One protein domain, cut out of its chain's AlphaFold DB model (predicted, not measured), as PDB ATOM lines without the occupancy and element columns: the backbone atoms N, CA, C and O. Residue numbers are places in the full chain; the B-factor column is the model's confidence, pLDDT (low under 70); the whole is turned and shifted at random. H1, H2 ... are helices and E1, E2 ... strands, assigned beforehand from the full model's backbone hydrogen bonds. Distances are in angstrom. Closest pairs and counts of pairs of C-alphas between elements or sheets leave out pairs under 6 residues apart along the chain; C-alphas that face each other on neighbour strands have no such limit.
ATOM      1  N   GLY A   3     147.721 225.194 164.727       76.38
ATOM      2  CA  GLY A   3     149.126 225.579 164.620       76.38
ATOM      3  C   GLY A   3     149.568 226.297 165.890       76.38
ATOM      4  O   GLY A   3     148.820 227.115 166.426       76.38
ATOM      5  N   SER A   4     150.778 226.023 166.375       78.50
ATOM      6  CA  SER A   4     151.341 226.700 167.549       78.50
ATOM      7  C   SER A   4     152.772 227.160 167.294       78.50
ATOM      8  O   SER A   4     153.596 226.393 166.798       78.50
ATOM      9  N   GLN A   5     153.078 228.409 167.648       83.81
ATOM     10  CA  GLN A   5     154.437 228.947 167.603       83.81
ATOM     11  C   GLN A   5     154.969 229.152 169.023       83.81
ATOM     12  O   GLN A   5     154.455 229.953 169.797       83.81
ATOM     13  N   ILE A   6     156.017 228.396 169.346       89.00
ATOM     14  CA  ILE A   6     156.592 228.299 170.690       89.00
ATOM     15  C   ILE A   6     157.626 229.411 170.904       89.00
ATOM     16  O   ILE A   6     158.407 229.675 169.981       89.00
ATOM     17  N   PRO A   7     157.710 230.010 172.107       88.38
ATOM     18  CA  PRO A   7     158.745 230.984 172.413       88.38
ATOM     19  C   PRO A   7     160.150 230.385 172.294       88.38
ATOM     20  O   PRO A   7     160.423 229.252 172.711       88.38
ATOM     21  N   LYS A   8     161.050 231.173 171.704       91.19
ATOM     22  CA  LYS A   8     162.441 230.812 171.419       91.19
ATOM     23  C   LYS A   8     163.385 231.852 172.010       91.19
ATOM     24  O   LYS A   8     163.026 233.021 172.112       91.19
ATOM     25  N   ASN A   9     164.589 231.427 172.376       86.69
ATOM     26  CA  ASN A   9     165.659 232.350 172.750       86.69
ATOM     27  C   ASN A   9     166.307 233.003 171.514       86.69
ATOM     28  O   ASN A   9     165.976 232.681 170.371       86.69
ATOM     29  N   SER A  10     167.274 233.893 171.746       87.19
ATOM     30  CA  SER A  10     168.045 234.586 170.700       87.19
ATOM     31  C   SER A  10     168.812 233.651 169.758       87.19
ATOM     32  O   SER A  10     169.126 234.039 168.639       87.19
ATOM     33  N   ASN A  11     169.068 232.410 170.180       86.38
ATOM     34  CA  ASN A  11     169.726 231.378 169.379       86.38
ATOM     35  C   ASN A  11     168.719 230.512 168.595       86.38
ATOM     36  O   ASN A  11     169.094 229.503 168.005       86.38
ATOM     37  N   GLY A  12     167.425 230.858 168.619       88.19
ATOM     38  CA  GLY A  12     166.362 230.119 167.934       88.19
ATOM     39  C   GLY A  12     165.936 228.816 168.620       88.19
ATOM     40  O   GLY A  12     165.105 228.085 168.074       88.19
ATOM     41  N   LEU A  13     166.454 228.520 169.815       90.00
ATOM     42  CA  LEU A  13     166.104 227.323 170.576       90.00
ATOM     43  C   LEU A  13     164.803 227.543 171.351       90.00
ATOM     44  O   LEU A  13     164.651 228.544 172.049       90.00
ATOM     45  N   SER A  14     163.872 226.591 171.258       90.69
ATOM     46  CA  SER A  14     162.612 226.629 172.009       90.69
ATOM     47  C   SER A  14     162.862 226.621 173.514       90.69
ATOM     48  O   SER A  14     163.641 225.806 174.003       90.69
ATOM     49  N   LEU A  15     162.174 227.493 174.247       91.81
ATOM     50  CA  LEU A  15     162.307 227.606 175.702       91.81
ATOM     51  C   LEU A  15     161.473 226.570 176.464       91.81
ATOM     52  O   LEU A  15     161.810 226.216 177.590       91.81
ATOM     53  N   ILE A  16     160.395 226.092 175.842       94.62
ATOM     54  CA  ILE A  16     159.444 225.135 176.410       94.62
ATOM     55  C   ILE A  16     159.066 224.072 175.372       94.62
ATOM     56  O   ILE A  16     159.228 224.277 174.165       94.62
ATOM     57  N   TYR A  17     158.549 222.942 175.840       94.31
ATOM     58  CA  TYR A  17     157.751 222.013 175.047       94.31
ATOM     59  C   TYR A  17     156.270 222.358 175.171       94.31
ATOM     60  O   TYR A  17     155.835 222.911 176.183       94.31
ATOM     61  N   ILE A  18     155.502 221.991 174.147       94.06
ATOM     62  CA  ILE A  18     154.047 222.115 174.143       94.06
ATOM     63  C   ILE A  18     153.436 220.772 173.791       94.06
ATOM     64  O   ILE A  18     153.914 220.081 172.891       94.06
ATOM     65  N   LYS A  19     152.368 220.430 174.504       92.81
ATOM     66  CA  LYS A  19     151.454 219.354 174.155       92.81
ATOM     67  C   LYS A  19     150.053 219.937 174.066       92.81
ATOM     68  O   LYS A  19     149.550 220.465 175.057       92.81
ATOM     69  N   ASP A  20     149.440 219.840 172.899       91.44
ATOM     70  CA  ASP A  20     148.089 220.321 172.646       91.44
ATOM     71  C   ASP A  20     147.113 219.173 172.361       91.44
ATOM     72  O   ASP A  20     147.491 218.072 171.947       91.44
ATOM     73  N   LYS A  21     145.836 219.424 172.645       90.69
ATOM     74  CA  LYS A  21     144.738 218.480 172.438       90.69
ATOM     75  C   LYS A  21     143.429 219.239 172.250       90.69
ATOM     76  O   LYS A  21     143.092 220.112 173.045       90.69
ATOM     77  N   ILE A  22     142.637 218.823 171.265       88.38
ATOM     78  CA  ILE A  22     141.221 219.195 171.180       88.38
ATOM     79  C   ILE A  22     140.406 218.216 172.030       88.38
ATOM     80  O   ILE A  22     140.489 216.998 171.857       88.38
ATOM     81  N   LEU A  23     139.642 218.742 172.978       90.50
ATOM     82  CA  LEU A  23     138.720 217.976 173.806       90.50
ATOM     83  C   LEU A  23     137.423 217.690 173.037       90.50
ATOM     84  O   LEU A  23     137.062 218.397 172.099       90.50
ATOM     85  N   SER A  24     136.681 216.665 173.457       89.12
ATOM     86  CA  SER A  24     135.436 216.245 172.792       89.12
ATOM     87  C   SER A  24     134.338 217.314 172.790       89.12
ATOM     88  O   SER A  24     133.434 217.260 171.966       89.12
ATOM     89  N   ASN A  25     134.413 218.285 173.701       88.19
ATOM     90  CA  ASN A  25     133.509 219.430 173.776       88.19
ATOM     91  C   ASN A  25     133.984 220.641 172.945       88.19
ATOM     92  O   ASN A  25     133.389 221.708 173.041       88.19
ATOM     93  N   GLY A  26     135.062 220.495 172.166       82.06
ATOM     94  CA  GLY A  26     135.635 221.560 171.341       82.06
ATOM     95  C   GLY A  26     136.610 222.490 172.069       82.06
ATOM     96  O   GLY A  26     137.193 223.361 171.428       82.06
ATOM     97  N   ASN A  27     136.836 222.309 173.375       87.69
ATOM     98  CA  ASN A  27     137.857 223.074 174.094       87.69
ATOM     99  C   ASN A  27     139.265 222.672 173.638       87.69
ATOM    100  O   ASN A  27     139.514 221.516 173.294       87.69
ATOM    101  N   ILE A  28     140.204 223.612 173.708       90.19
ATOM    102  CA  ILE A  28     141.620 223.366 173.423       90.19
ATOM    103  C   ILE A  28     142.369 223.306 174.751       90.19
ATOM    104  O   ILE A  28     142.336 224.258 175.528       90.19
ATOM    105  N   GLU A  29     143.033 222.187 175.011       93.06
ATOM    106  CA  GLU A  29     143.959 222.030 176.128       93.06
ATOM    107  C   GLU A  29     145.388 222.210 175.612       93.06
ATOM    108  O   GLU A  29     145.784 221.569 174.639       93.06
ATOM    109  N   ILE A  30     146.155 223.083 176.267       93.50
ATOM    110  CA  ILE A  30     147.565 223.341 175.967       93.50
ATOM    111  C   ILE A  30     148.351 223.175 177.262       93.50
ATOM    112  O   ILE A  30     148.081 223.853 178.251       93.50
ATOM    113  N   GLN A  31     149.332 222.280 177.244       95.38
ATOM    114  CA  GLN A  31     150.231 222.022 178.363       95.38
ATOM    115  C   GLN A  31     151.650 222.439 177.991       95.38
ATOM    116  O   GLN A  31     152.137 222.116 176.905       95.38
ATOM    117  N   THR A  32     152.316 223.142 178.903       95.50
ATOM    118  CA  THR A  32     153.659 223.694 178.722       95.50
ATOM    119  C   THR A  32     154.643 223.047 179.688       95.50
ATOM    120  O   THR A  32     154.364 222.893 180.878       95.50
ATOM    121  N   PHE A  33     155.810 222.670 179.171       95.75
ATOM    122  CA  PHE A  33     156.849 221.992 179.947       95.75
ATOM    123  C   PHE A  33     158.213 222.636 179.710       95.75
ATOM    124  O   PHE A  33     158.496 223.112 178.613       95.75
ATOM    125  N   HIS A  34     159.074 222.650 180.723       94.88
ATOM    126  CA  HIS A  34     160.416 223.209 180.639       94.88
ATOM    127  C   HIS A  34     161.295 222.385 179.697       94.88
ATOM    128  O   HIS A  34     161.178 221.161 179.629       94.88
ATOM    129  N   ARG A  35     162.186 223.062 178.970       92.69
ATOM    130  CA  ARG A  35     163.156 222.434 178.072       92.69
ATOM    131  C   ARG A  35     164.566 222.851 178.456       92.69
ATOM    132  O   ARG A  35     164.895 224.029 178.370       92.69
ATOM    133  N   GLN A  36     165.407 221.888 178.813       89.50
ATOM    134  CA  GLN A  36     166.731 222.121 179.397       89.50
ATOM    135  C   GLN A  36     167.876 222.140 178.359       89.50
ATOM    136  O   GLN A  36     168.945 222.680 178.633       89.50
ATOM    137  N   HIS A  37     167.663 221.604 177.148       89.38
ATOM    138  CA  HIS A  37     168.692 221.434 176.095       89.38
ATOM    139  C   HIS A  37     169.962 220.724 176.591       89.38
ATOM    140  O   HIS A  37     171.078 221.143 176.303       89.38
ATOM    141  N   THR A  38     169.793 219.618 177.317       88.31
ATOM    142  CA  THR A  38     170.872 218.858 177.983       88.31
ATOM    143  C   THR A  38     171.993 218.359 177.065       88.31
ATOM    144  O   THR A  38     173.081 218.057 177.545       88.31
ATOM    145  N   HIS A  39     171.755 218.296 175.753       88.94
ATOM    146  CA  HIS A  39     172.750 217.943 174.737       88.94
ATOM    147  C   HIS A  39     173.776 219.059 174.464       88.94
ATOM    148  O   HIS A  39     174.783 218.810 173.803       88.94
ATOM    149  N   LEU A  40     173.529 220.284 174.938       89.50
ATOM    150  CA  LEU A  40     174.456 221.408 174.830       89.50
ATOM    151  C   LEU A  40     175.422 221.450 176.021       89.50
ATOM    152  O   LEU A  40     175.160 220.900 177.096       89.50
ATOM    153  N   LEU A  41     176.537 222.159 175.833       90.38
ATOM    154  CA  LEU A  41     177.478 222.486 176.905       90.38
ATOM    155  C   LEU A  41     176.758 223.198 178.059       90.38
ATOM    156  O   LEU A  41     175.819 223.956 177.826       90.38
ATOM    157  N   LYS A  42     177.221 222.979 179.297       87.25
ATOM    158  CA  LYS A  42     176.534 223.389 180.536       87.25
ATOM    159  C   LYS A  42     176.082 224.855 180.544       87.25
ATOM    160  O   LYS A  42     174.963 225.128 180.965       87.25
ATOM    161  N   ASP A  43     176.915 225.753 180.030       85.75
ATOM    162  CA  ASP A  43     176.654 227.201 180.012       85.75
ATOM    163  C   ASP A  43     175.620 227.621 178.955       85.75
ATOM    164  O   ASP A  43     175.059 228.710 179.020       85.75
ATOM    165  N   PHE A  44     175.343 226.743 177.989       86.31
ATOM    166  CA  PHE A  44     174.358 226.940 176.923       86.31
ATOM    167  C   PHE A  44     173.067 226.144 177.156       86.31
ATOM    168  O   PHE A  44     172.151 226.188 176.333       86.31
ATOM    169  N   GLN A  45     172.982 225.414 178.268       90.31
ATOM    170  CA  GLN A  45     171.748 224.773 178.702       90.31
ATOM    171  C   GLN A  45     170.786 225.817 179.269       90.31
ATOM    172  O   GLN A  45     171.188 226.811 179.873       90.31
ATOM    173  N   ASN A  46     169.491 225.576 179.104       89.56
ATOM    174  CA  ASN A  46     168.443 226.511 179.505       89.56
ATOM    175  C   ASN A  46     168.083 226.344 180.992       89.56
ATOM    176  O   ASN A  46     166.948 226.026 181.339       89.56
ATOM    177  N   TRP A  47     169.065 226.526 181.878       89.50
ATOM    178  CA  TRP A  47     168.854 226.482 183.325       89.50
ATOM    179  C   TRP A  47     167.936 227.622 183.764       89.50
ATOM    180  O   TRP A  47     168.296 228.795 183.676       89.50
ATOM    181  N   ARG A  48     166.759 227.274 184.288       90.06
ATOM    182  CA  ARG A  48     165.800 228.234 184.837       90.06
ATOM    183  C   ARG A  48     165.577 227.955 186.314       90.06
ATOM    184  O   ARG A  48     165.255 226.830 186.692       90.06
ATOM    185  N   VAL A  49     165.741 228.989 187.133       91.62
ATOM    186  CA  VAL A  49     165.417 228.928 188.561       91.62
ATOM    187  C   VAL A  49     163.899 228.862 188.699       91.62
ATOM    188  O   VAL A  49     163.181 229.698 188.144       91.62
ATOM    189  N   LYS A  50     163.429 227.842 189.410       91.69
ATOM    190  CA  LYS A  50     162.035 227.653 189.796       91.69
ATOM    191  C   LYS A  50     161.726 228.437 191.060       91.69
ATOM    192  O   LYS A  50     160.784 229.218 191.086       91.69
ATOM    193  N   GLU A  51     162.554 228.249 192.078       93.25
ATOM    194  CA  GLU A  51     162.381 228.848 193.395       93.25
ATOM    195  C   GLU A  51     163.704 228.865 194.168       93.25
ATOM    196  O   GLU A  51     164.696 228.247 193.766       93.25
ATOM    197  N   ILE A  52     163.718 229.594 195.281       94.88
ATOM    198  CA  ILE A  52     164.831 229.625 196.229       94.88
ATOM    199  C   ILE A  52     164.310 229.075 197.551       94.88
ATOM    200  O   ILE A  52     163.438 229.686 198.162       94.88
ATOM    201  N   ILE A  53     164.858 227.944 197.995       95.56
ATOM    202  CA  ILE A  53     164.497 227.297 199.264       95.56
ATOM    203  C   ILE A  53     165.735 227.289 200.155       95.56
ATOM    204  O   ILE A  53     166.786 226.799 199.745       95.56
ATOM    205  N   ASP A  54     165.632 227.865 201.356       94.50
ATOM    206  CA  ASP A  54     166.727 227.952 202.335       94.50
ATOM    207  C   ASP A  54     168.046 228.488 201.740       94.50
ATOM    208  O   ASP A  54     169.141 227.991 202.012       94.50
ATOM    209  N   GLY A  55     167.941 229.490 200.859       93.69
ATOM    210  CA  GLY A  55     169.083 230.102 200.172       93.69
ATOM    211  C   GLY A  55     169.687 229.265 199.035       93.69
ATOM    212  O   GLY A  55     170.674 229.686 198.434       93.69
ATOM    213  N   LYS A  56     169.110 228.105 198.704       95.19
ATOM    214  CA  LYS A  56     169.532 227.258 197.581       95.19
ATOM    215  C   LYS A  56     168.615 227.455 196.380       95.19
ATOM    216  O   LYS A  56     167.393 227.443 196.507       95.19
ATOM    217  N   LEU A  57     169.225 227.605 195.204       95.12
ATOM    218  CA  LEU A  57     168.508 227.674 193.933       95.12
ATOM    219  C   LEU A  57     167.988 226.283 193.566       95.12
ATOM    220  O   LEU A  57     168.769 225.339 193.437       95.12
ATOM    221  N   VAL A  58     166.679 226.179 193.365       94.62
ATOM    222  CA  VAL A  58     166.032 225.001 192.792       94.62
ATOM    223  C   VAL A  58     165.728 225.305 191.334       94.62
ATOM    224  O   VAL A  58     165.126 226.331 191.014       94.62
ATOM    225  N   TYR A  59     166.182 224.434 190.439       92.88
ATOM    226  CA  TYR A  59     166.002 224.578 188.997       92.88
ATOM    227  C   TYR A  59     164.892 223.659 188.503       92.88
ATOM    228  O   TYR A  59     164.663 222.601 189.086       92.88
ATOM    229  N   TYR A  60     164.247 224.048 187.406       93.69
ATOM    230  CA  TYR A  60     163.337 223.157 186.690       93.69
ATOM    231  C   TYR A  60     164.083 221.947 186.115       93.69
ATOM    232  O   TYR A  60     165.190 222.081 185.586       93.69
ATOM    233  N   ALA A  61     163.451 220.776 186.168       92.88
ATOM    234  CA  ALA A  61     163.888 219.593 185.435       92.88
ATOM    235  C   ALA A  61     163.410 219.630 183.968       92.88
ATOM    236  O   ALA A  61     162.429 220.294 183.628       92.88
ATOM    237  N   ASP A  62     164.098 218.909 183.075       94.06
ATOM    238  CA  ASP A  62     163.652 218.778 181.679       94.06
ATOM    239  C   ASP A  62     162.300 218.055 181.622       94.06
ATOM    240  O   ASP A  62     162.126 216.998 182.230       94.06
ATOM    241  N   GLY A  63     161.333 218.633 180.912       94.38
ATOM    242  CA  GLY A  63     159.966 218.119 180.843       94.38
ATOM    243  C   GLY A  63     159.097 218.419 182.070       94.38
ATOM    244  O   GLY A  63     157.953 217.973 182.107       94.38
ATOM    245  N   GLU A  64     159.582 219.173 183.060       95.69
ATOM    246  CA  GLU A  64     158.759 219.598 184.197       95.69
ATOM    247  C   GLU A  64     157.692 220.607 183.758       95.69
ATOM    248  O   GLU A  64     157.967 221.493 182.951       95.69
ATOM    249  N   GLN A  65     156.467 220.495 184.279       95.81
ATOM    250  CA  GLN A  65     155.401 221.440 183.950       95.81
ATOM    251  C   GLN A  65     155.769 222.850 184.429       95.81
ATOM    252  O   GLN A  65     156.197 223.041 185.567       95.81
ATOM    253  N   VAL A  66     155.606 223.839 183.551       94.69
ATOM    254  CA  VAL A  66     156.007 225.221 183.829       94.69
ATOM    255  C   VAL A  66     155.091 226.208 183.126       94.69
ATOM    256  O   VAL A  66     154.596 225.928 182.036       94.69
ATOM    257  N   ASP A  67     154.928 227.389 183.710       93.12
ATOM    258  CA  ASP A  67     154.273 228.509 183.042       93.12
ATOM    259  C   ASP A  67     155.113 229.065 181.883       93.12
ATOM    260  O   ASP A  67     156.351 228.954 181.842       93.12
ATOM    261  N   ILE A  68     154.424 229.736 180.955       92.50
ATOM    262  CA  ILE A  68     155.058 230.461 179.852       92.50
ATOM    263  C   ILE A  68     156.102 231.435 180.435       92.50
ATOM    264  O   ILE A  68     155.790 232.197 181.355       92.50
ATOM    265  N   PRO A  69     157.363 231.404 179.958       89.88
ATOM    266  CA  PRO A  69     158.406 232.288 180.460       89.88
ATOM    267  C   PRO A  69     158.022 233.769 180.368       89.88
ATOM    268  O   PRO A  69     157.365 234.193 179.415       89.88
ATOM    269  N   LEU A  70     158.478 234.563 181.339       89.50
ATOM    270  CA  LEU A  70     158.252 236.010 181.348       89.50
ATOM    271  C   LEU A  70     158.733 236.654 180.044       89.50
ATOM    272  O   LEU A  70     159.748 236.247 179.479       89.50
ATOM    273  N   SER A  71     158.004 237.678 179.599       88.81
ATOM    274  CA  SER A  71     158.285 238.412 178.356       88.81
ATOM    275  C   SER A  71     158.249 237.543 177.093       88.81
ATOM    276  O   SER A  71     158.837 237.900 176.074       88.81
ATOM    277  N   THR A  72     157.552 236.408 177.145       90.62
ATOM    278  CA  THR A  72     157.291 235.552 175.988       90.62
ATOM    279  C   THR A  72     155.806 235.213 175.909       90.62
ATOM    280  O   THR A  72     155.075 235.369 176.886       90.62
ATOM    281  N   TRP A  73     155.345 234.773 174.742       92.06
ATOM    282  CA  TRP A  73     153.956 234.376 174.526       92.06
ATOM    283  C   TRP A  73     153.883 233.155 173.612       92.06
ATOM    284  O   TRP A  73     154.861 232.775 172.963       92.06
ATOM    285  N   LEU A  74     152.708 232.532 173.595       91.75
ATOM    286  CA  LEU A  74     152.363 231.437 172.704       91.75
ATOM    287  C   LEU A  74     151.345 231.940 171.682       91.75
ATOM    288  O   LEU A  74     150.246 232.341 172.061       91.75
ATOM    289  N   ASP A  75     151.691 231.878 170.399       91.44
ATOM    290  CA  ASP A  75     150.736 232.145 169.325       91.44
ATOM    291  C   ASP A  75     150.028 230.849 168.929       91.44
ATOM    292  O   ASP A  75     150.667 229.878 168.507       91.44
ATOM    293  N   VAL A  76     148.698 230.846 169.038       89.19
ATOM    294  CA  VAL A  76     147.838 229.712 168.675       89.19
ATOM    295  C   VAL A  76     146.971 230.108 167.489       89.19
ATOM    296  O   VAL A  76     146.267 231.116 167.525       89.19
ATOM    297  N   ARG A  77     147.006 229.302 166.428       87.69
ATOM    298  CA  ARG A  77     146.147 229.457 165.253       87.69
ATOM    299  C   ARG A  77     145.191 228.285 165.173       87.69
ATOM    300  O   ARG A  77     145.620 227.134 165.178       87.69
ATOM    301  N   VAL A  78     143.908 228.601 165.065       83.25
ATOM    302  CA  VAL A  78     142.838 227.619 164.918       83.25
ATOM    303  C   VAL A  78     142.190 227.838 163.567       83.25
ATOM    304  O   VAL A  78     141.756 228.940 163.241       83.25
ATOM    305  N   GLU A  79     142.142 226.781 162.774       81.50
ATOM    306  CA  GLU A  79     141.381 226.773 161.535       81.50
ATOM    307  C   GLU A  79     139.931 226.379 161.830       81.50
ATOM    308  O   GLU A  79     139.671 225.296 162.363       81.50
ATOM    309  N   MET A  80     138.998 227.271 161.498       84.06
ATOM    310  CA  MET A  80     137.570 227.033 161.692       84.06
ATOM    311  C   MET A  80     137.043 226.045 160.639       84.06
ATOM    312  O   MET A  80     137.279 226.261 159.450       84.06
ATOM    313  N   PRO A  81     136.287 225.001 161.031       81.00
ATOM    314  CA  PRO A  81     135.645 224.089 160.086       81.00
ATOM    315  C   PRO A  81     134.719 224.821 159.105       81.00
ATOM    316  O   PRO A  81     134.057 225.791 159.484       81.00
ATOM    317  N   ASN A  82     134.625 224.354 157.858       81.56
ATOM    318  CA  ASN A  82     133.777 224.968 156.820       81.56
ATOM    319  C   ASN A  82     132.292 225.036 157.214       81.56
ATOM    320  O   ASN A  82     131.597 225.982 156.866       81.56
ATOM    321  N   ASP A  83     131.821 224.057 157.978       83.75
ATOM    322  CA  ASP A  83     130.467 223.977 158.516       83.75
ATOM    323  C   ASP A  83     130.297 224.730 159.846       83.75
ATOM    324  O   ASP A  83     129.220 224.693 160.438       83.75
ATOM    325  N   SER A  84     131.316 225.449 160.324       81.19
ATOM    326  CA  SER A  84     131.193 226.267 161.531       81.19
ATOM    327  C   SER A  84     130.154 227.378 161.361       81.19
ATOM    328  O   SER A  84     130.003 227.961 160.287       81.19
ATOM    329  N   ILE A  85     129.467 227.724 162.455       84.12
ATOM    330  CA  ILE A  85     128.445 228.788 162.478       84.12
ATOM    331  C   ILE A  85     129.002 230.103 161.909       84.12
ATOM    332  O   ILE A  85     128.301 230.810 161.191       84.12
ATOM    333  N   TRP A  86     130.271 230.407 162.196       83.31
ATOM    334  CA  TRP A  86     130.951 231.589 161.674       83.31
ATOM    335  C   TRP A  86     131.056 231.545 160.141       83.31
ATOM    336  O   TRP A  86     130.566 232.459 159.480       83.31
ATOM    337  N   ASN A  87     131.599 230.463 159.567       84.62
ATOM    338  CA  ASN A  87     131.731 230.313 158.111       84.62
ATOM    339  C   ASN A  87     130.361 230.333 157.412       84.62
ATOM    340  O   ASN A  87     130.195 231.004 156.397       84.62
ATOM    341  N   GLN A  88     129.345 229.692 158.002       87.44
ATOM    342  CA  GLN A  88     127.974 229.722 157.480       87.44
ATOM    343  C   GLN A  88     127.352 231.129 157.479       87.44
ATOM    344  O   GLN A  88     126.542 231.439 156.609       87.44
ATOM    345  N   GLN A  89     127.673 231.975 158.463       87.44
ATOM    346  CA  GLN A  89     127.166 233.349 158.524       87.44
ATOM    347  C   GLN A  89     127.846 234.269 157.507       87.44
ATOM    348  O   GLN A  89     127.180 235.152 156.970       87.44
ATOM    349  N   HIS A  90     129.139 234.076 157.237       81.81
ATOM    350  CA  HIS A  90     129.861 234.859 156.229       81.81
ATOM    351  C   HIS A  90     129.485 234.453 154.804       81.81
ATOM    352  O   HIS A  90     129.217 235.334 153.998       81.81
ATOM    353  N   ALA A  91     129.300 233.158 154.533       80.06
ATOM    354  CA  ALA A  91     128.831 232.670 153.230       80.06
ATOM    355  C   ALA A  91     127.407 233.134 152.850       80.06
ATOM    356  O   ALA A  91     127.021 233.038 151.694       80.06
ATOM    357  N   LYS A  92     126.601 233.603 153.815       69.25
ATOM    358  CA  LYS A  92     125.253 234.161 153.573       69.25
ATOM    359  C   LYS A  92     125.245 235.673 153.326       69.25
ATOM    360  O   LYS A  92     124.182 236.221 153.046       69.25
ATOM    361  N   LYS A  93     126.371 236.357 153.552       61.94
ATOM    362  CA  LYS A  93     126.510 237.809 153.346       61.94
ATOM    363  C   LYS A  93     127.114 238.163 151.987       61.94
ATOM    364  O   LYS A  93     127.078 239.337 151.625       61.94
TER     365      LYS A  93
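What this domain is: This is residues 3 to 93 of the 94 residues of an uncharacterized protein of Arsenophonus endosymbiont of Aleurodicus floccissimus (UniProt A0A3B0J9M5). With little regular structure, this is a rod: the hairpin E2 and E3 near the middle, the small hairpin E4 and E5 at one end, helix H1 standing free near the other. E1 and E6 pair between E2 and H1. The 91 printed residues, 36 in named elements, are mostly strand, ordered E1 E2 E3 E4 E5 E6 H1, with three antiparallel two-stranded sheets. The whole is only just extended, close to loose: radius of gyration of the C-alphas 18.5 A, spans 63 by 28 by 22 A.

Where its parts are: E1, residues 3 to 5, begins at C-alpha (149.126, 225.579, 164.620). E2 is residues 16 to 22, 19.9 A; E3, 28 to 34, 20.1 A; E4, 49 to 53; E5, 56 to 59; E6, 75 to 78. H1, 85 to 90, ends at C-alpha (129.861, 234.859, 156.229).

How they stand to each other: E1 and E6 are antiparallel at 175 degrees; N 3 and O 77 are within hydrogen-bond range, 2.9 A. Likewise E2 and E3, 163 degrees: N 19 and O 31, 2.9 A; E4 and E5, 150 degrees: N 53 and O 56, 3.0 A. In H1 every O i to N i+4 pair is within range.

The domain as a whole: The farthest C-alphas, Asp 54 and Lys 92, are 64.3 A apart. The printed part has no cut. Links E3 to E4 and E5 to E6 are long. Residues 92 to 93 have pLDDT under 70.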